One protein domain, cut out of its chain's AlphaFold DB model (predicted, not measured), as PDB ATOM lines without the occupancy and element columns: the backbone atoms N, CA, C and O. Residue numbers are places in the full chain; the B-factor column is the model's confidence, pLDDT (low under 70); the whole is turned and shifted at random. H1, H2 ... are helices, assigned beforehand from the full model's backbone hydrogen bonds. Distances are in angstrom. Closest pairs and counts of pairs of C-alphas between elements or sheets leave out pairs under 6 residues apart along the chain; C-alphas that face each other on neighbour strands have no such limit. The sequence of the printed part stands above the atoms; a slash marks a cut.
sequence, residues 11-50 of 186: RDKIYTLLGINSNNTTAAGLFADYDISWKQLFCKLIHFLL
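What this domain is: This is residues 11 to 50 of the 186 residues of an uncharacterized protein of Neurospora tetrasperma (strain FGSC 2509 / P0656) (UniProt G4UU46). Two short helices, H1 and H2, make a narrow V: they come near each other at their first residues and spread toward their last ones. The long link, residues 21 to 37, folds back along one side of the V, from the open end of H1 to the point where H2 begins. The printed part has 40 residues with two named helices, H1 then H2, and no named strand; its class is all helix. It is compact, with a radius of gyration of the C-alphas of 9.2 A, and rounded, with spans of 24 by 20 by 14 A.

Where its parts are: Find C-alpha 11 at (201.375, 259.042, 195.130); from there H1 runs through residues 11 to 20, 14.3 A from first to last C-alpha. Go on through residues 21 to 37, which hold no named element, to C-alpha 38 at (200.733, 253.804, 197.234). There H2 begins, residues 38 to 49, 16.6 A from first to last C-alpha, and it ends at C-alpha 49 at (216.737, 252.042, 193.300).

How they stand to each other: Look first at Arg 11 and Trp 38, whose C-alphas, 5.7 A apart, are the closest of H1 and H2. The two helices only just touch, with 3 pairs of C-alphas within 8 A, and H2 touches H1 with residues 38 to 42 alone. They run the same way at a shallow tilt of 32 degrees, only just short of steep. Their centres are 12.2 A apart. In both H1 and H2, every O i to N i+4 pair is within hydrogen-bond range.

The domain as a whole: The two C-alphas farthest apart are those of Asn 23 and Ser 37, at 24.4 A. The printed part has no cut, and the link from H1 to H2, 17 residues, is long. In the B-factor column you will find a mean pLDDT of the printed part of 71.8; residues 19 to 29, of which 19 and 20 belong to H1, are under 70.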
ATOM      1  N   ARG A  11     200.710 259.413 196.390       78.69
ATOM      2  CA  ARG A  11     201.375 259.042 195.130       78.69
ATOM      3  C   ARG A  11     201.903 260.264 194.387       78.69
ATOM      4  O   ARG A  11     202.988 260.184 193.813       78.69
ATOM      5  N   ASP A  12     201.243 261.415 194.524       77.69
ATOM      6  CA  ASP A  12     201.677 262.676 193.914       77.69
ATOM      7  C   ASP A  12     203.085 263.066 194.356       77.69
ATOM      8  O   ASP A  12     203.858 263.594 193.561       77.69
ATOM      9  N   LYS A  13     203.466 262.769 195.608       78.25
ATOM     10  CA  LYS A  13     204.834 263.014 196.089       78.25
ATOM     11  C   LYS A  13     205.855 262.221 195.267       78.25
ATOM     12  O   LYS A  13     206.888 262.768 194.890       78.25
ATOM     13  N   ILE A  14     205.564 260.950 194.984       76.94
ATOM     14  CA  ILE A  14     206.452 260.058 194.228       76.94
ATOM     15  C   ILE A  14     206.470 260.465 192.755       76.94
ATOM     16  O   ILE A  14     207.549 260.644 192.196       76.94
ATOM     17  N   TYR A  15     205.309 260.701 192.140       77.19
ATOM     18  CA  TYR A  15     205.234 261.113 190.736       77.19
ATOM     19  C   TYR A  15     205.840 262.486 190.478       77.19
ATOM     20  O   TYR A  15     206.523 262.663 189.473       77.19
ATOM     21  N   THR A  16     205.694 263.429 191.410       75.12
ATOM     22  CA  THR A  16     206.388 264.721 191.327       75.12
ATOM     23  C   THR A  16     207.903 264.522 191.366       75.12
ATOM     24  O   THR A  16     208.617 265.103 190.556       75.12
ATOM     25  N   LEU A  17     208.416 263.676 192.269       72.00
ATOM     26  CA  LEU A  17     209.855 263.396 192.361       72.00
ATOM     27  C   LEU A  17     210.395 262.670 191.121       72.00
ATOM     28  O   LEU A  17     211.489 262.991 190.663       72.00
ATOM     29  N   LEU A  18     209.637 261.722 190.565       70.56
ATOM     30  CA  LEU A  18     210.002 260.993 189.348       70.56
ATOM     31  C   LEU A  18     209.950 261.880 188.103       70.56
ATOM     32  O   LEU A  18     210.869 261.834 187.292       70.56
ATOM     33  N   GLY A  19     208.916 262.715 187.972       61.22
ATOM     34  CA  GLY A  19     208.763 263.655 186.859       61.22
ATOM     35  C   GLY A  19     209.884 264.696 186.797       61.22
ATOM     36  O   GLY A  19     210.224 265.165 185.717       61.22
ATOM     37  N   ILE A  20     210.510 265.000 187.938       56.47
ATOM     38  CA  ILE A  20     211.689 265.874 188.030       56.47
ATOM     39  C   ILE A  20     212.994 265.130 187.655       56.47
ATOM     40  O   ILE A  20     213.974 265.770 187.288       56.47
ATOM     41  N   ASN A  21     213.025 263.793 187.706       53.88
ATOM     42  CA  ASN A  21     214.226 262.957 187.523       53.88
ATOM     43  C   ASN A  21     214.204 262.149 186.200       53.88
ATOM     44  O   ASN A  21     214.717 261.033 186.120       53.88
ATOM     45  N   SER A  22     213.559 262.698 185.168       52.06
ATOM     46  CA  SER A  22     212.958 261.978 184.031       52.06
ATOM     47  C   SER A  22     213.901 261.324 183.013       52.06
ATOM     48  O   SER A  22     213.420 260.749 182.039       52.06
ATOM     49  N   ASN A  23     215.220 261.319 183.216       51.53
ATOM     50  CA  ASN A  23     216.117 260.764 182.199       51.53
ATOM     51  C   ASN A  23     216.072 259.223 182.108       51.53
ATOM     52  O   ASN A  23     216.450 258.699 181.070       51.53
ATOM     53  N   ASN A  24     215.584 258.493 183.129       53.25
ATOM     54  CA  ASN A  24     215.574 257.010 183.140       53.25
ATOM     55  C   ASN A  24     214.323 256.346 183.767       53.25
ATOM     56  O   ASN A  24     214.256 255.121 183.858       53.25
ATOM     57  N   THR A  25     213.326 257.107 184.226       53.34
ATOM     58  CA  THR A  25     212.174 256.568 184.988       53.34
ATOM     59  C   THR A  25     211.181 255.781 184.121       53.34
ATOM     60  O   THR A  25     210.527 254.856 184.602       53.34
ATOM     61  N   THR A  26     211.126 256.098 182.828       54.47
ATOM     62  CA  THR A  26     210.302 255.452 181.793       54.47
ATOM     63  C   THR A  26     210.655 253.970 181.608       54.47
ATOM     64  O   THR A  26     209.768 253.129 181.493       54.47
ATOM     65  N   ALA A  27     211.948 253.624 181.647       53.44
ATOM     66  CA  ALA A  27     212.429 252.246 181.491       53.44
ATOM     67  C   ALA A  27     212.131 251.357 182.714       53.44
ATOM     68  O   ALA A  27     212.120 250.135 182.607       53.44
ATOM     69  N   ALA A  28     211.857 251.967 183.870       59.06
ATOM     70  CA  ALA A  28     211.573 251.280 185.128       59.06
ATOM     71  C   ALA A  28     210.085 250.944 185.339       59.06
ATOM     72  O   ALA A  28     209.720 250.406 186.384       59.06
ATOM     73  N   GLY A  29     209.206 251.318 184.401       62.59
ATOM     74  CA  GLY A  29     207.756 251.161 184.560       62.59
ATOM     75  C   GLY A  29     207.154 252.039 185.667       62.59
ATOM     76  O   GLY A  29     206.078 251.732 186.181       62.59
ATOM     77  N   LEU A  30     207.841 253.121 186.052       70.00
ATOM     78  CA  LEU A  30     207.417 254.065 187.091       70.00
ATOM     79  C   LEU A  30     206.617 255.236 186.490       70.00
ATOM     80  O   LEU A  30     206.956 256.405 186.680       70.00
ATOM     81  N   PHE A  31     205.561 254.917 185.739       70.50
ATOM     82  CA  PHE A  31     204.621 255.907 185.205       70.50
ATOM     83  C   PHE A  31     203.529 256.253 186.218       70.50
ATOM     84  O   PHE A  31     203.277 255.495 187.158       70.50
ATOM     85  N   ALA A  32     202.879 257.401 186.001       71.62
ATOM     86  CA  ALA A  32     201.694 257.793 186.749       71.62
ATOM     87  C   ALA A  32     200.576 256.761 186.537       71.62
ATOM     88  O   ALA A  32     200.014 256.662 185.452       71.62
ATOM     89  N   ASP A  33     200.293 255.994 187.582       77.75
ATOM     90  CA  ASP A  33     199.309 254.924 187.639       77.75
ATOM     91  C   ASP A  33     198.583 255.059 188.983       77.75
ATOM     92  O   ASP A  33     199.127 254.784 190.055       77.75
ATOM     93  N   TYR A  34     197.353 255.560 188.928       82.69
ATOM     94  CA  TYR A  34     196.524 255.759 190.115       82.69
ATOM     95  C   TYR A  34     195.613 254.556 190.397       82.69
ATOM     96  O   TYR A  34     194.830 254.613 191.349       82.69
ATOM     97  N   ASP A  35     195.757 253.459 189.651       84.88
ATOM     98  CA  ASP A  35     195.067 252.198 189.929       84.88
ATOM     99  C   ASP A  35     195.863 251.345 190.929       84.88
ATOM    100  O   ASP A  35     195.287 250.571 191.697       84.88
ATOM    101  N   ILE A  36     197.186 251.531 191.007       82.75
ATOM    102  CA  ILE A  36     198.013 250.893 192.038       82.75
ATOM    103  C   ILE A  36     197.936 251.622 193.380       82.75
ATOM    104  O   ILE A  36     197.899 252.854 193.482       82.75
ATOM    105  N   SER A  37     197.995 250.840 194.456       82.88
ATOM    106  CA  SER A  37     198.126 251.393 195.801       82.88
ATOM    107  C   SER A  37     199.463 252.122 195.967       82.88
ATOM    108  O   SER A  37     200.484 251.752 195.379       82.88
ATOM    109  N   TRP A  38     199.492 253.124 196.849       79.06
ATOM    110  CA  TRP A  38     200.733 253.804 197.234       79.06
ATOM    111  C   TRP A  38     201.831 252.817 197.672       79.06
ATOM    112  O   TRP A  38     202.992 252.974 197.297       79.06
ATOM    113  N   LYS A  39     201.446 251.758 198.397       78.19
ATOM    114  CA  LYS A  39     202.328 250.680 198.861       78.19
ATOM    115  C   LYS A  39     203.045 249.989 197.699       78.19
ATOM    116  O   LYS A  39     204.262 249.835 197.719       78.19
ATOM    117  N   GLN A  40     202.299 249.619 196.658       80.62
ATOM    118  CA  GLN A  40     202.848 248.979 195.460       80.62
ATOM    119  C   GLN A  40     203.773 249.920 194.682       80.62
ATOM    120  O   GLN A  40     204.844 249.494 194.251       80.62
ATOM    121  N   LEU A  41     203.395 251.195 194.534       81.81
ATOM    122  CA  LEU A  41     204.242 252.198 193.884       81.81
ATOM    123  C   LEU A  41     205.569 252.379 194.635       81.81
ATOM    124  O   LEU A  41     206.634 252.409 194.019       81.81
ATOM    125  N   PHE A  42     205.514 252.453 195.966       79.81
ATOM    126  CA  PHE A  42     206.704 252.591 196.795       79.81
ATOM    127  C   PHE A  42     207.606 251.350 196.722       79.81
ATOM    128  O   PHE A  42     208.810 251.495 196.528       79.81
ATOM    129  N   CYS A  43     207.044 250.134 196.765       79.50
ATOM    130  CA  CYS A  43     207.807 248.902 196.526       79.50
ATOM    131  C   CYS A  43     208.532 248.926 195.177       79.50
ATOM    132  O   CYS A  43     209.727 248.634 195.122       79.50
ATOM    133  N   LYS A  44     207.834 249.298 194.094       80.31
ATOM    134  CA  LYS A  44     208.437 249.399 192.755       80.31
ATOM    135  C   LYS A  44     209.614 250.379 192.748       80.31
ATOM    136  O   LYS A  44     210.657 250.066 192.185       80.31
ATOM    137  N   LEU A  45     209.474 251.533 193.408       80.56
ATOM    138  CA  LEU A  45     210.550 252.519 193.520       80.56
ATOM    139  C   LEU A  45     211.761 251.975 194.293       80.56
ATOM    140  O   LEU A  45     212.892 252.155 193.848       80.56
ATOM    141  N   ILE A  46     211.541 251.311 195.431       79.19
ATOM    142  CA  ILE A  46     212.632 250.732 196.225       79.19
ATOM    143  C   ILE A  46     213.368 249.652 195.433       79.19
ATOM    144  O   ILE A  46     214.591 249.700 195.377       79.19
ATOM    145  N   HIS A  47     212.657 248.746 194.759       78.94
ATOM    146  CA  HIS A  47     213.289 247.734 193.907       78.94
ATOM    147  C   HIS A  47     214.038 248.341 192.719       78.94
ATOM    148  O   HIS A  47     215.092 247.836 192.346       78.94
ATOM    149  N   PHE A  48     213.537 249.435 192.143       77.81
ATOM    150  CA  PHE A  48     214.250 250.138 191.079       77.81
ATOM    151  C   PHE A  48     215.567 250.750 191.576       77.81
ATOM    152  O   PHE A  48     216.596 250.636 190.914       77.81
ATOM    153  N   LEU A  49     215.547 251.401 192.740       76.44
ATOM    154  CA  LEU A  49     216.737 252.042 193.300       76.44
ATOM    155  C   LEU A  49     217.724 251.030 193.894       76.44
ATOM    156  O   LEU A  49     218.927 251.292 193.918       76.44
ATOM    157  N   LEU A  50     217.213 249.920 194.430       78.25
ATOM    158  CA  LEU A  50     217.937 248.975 195.273       78.25
ATOM    159  C   LEU A  50     217.460 247.530 194.989       78.25
ATOM    160  O   LEU A  50     216.695 246.956 195.772       78.25
TER     161      LEU A  50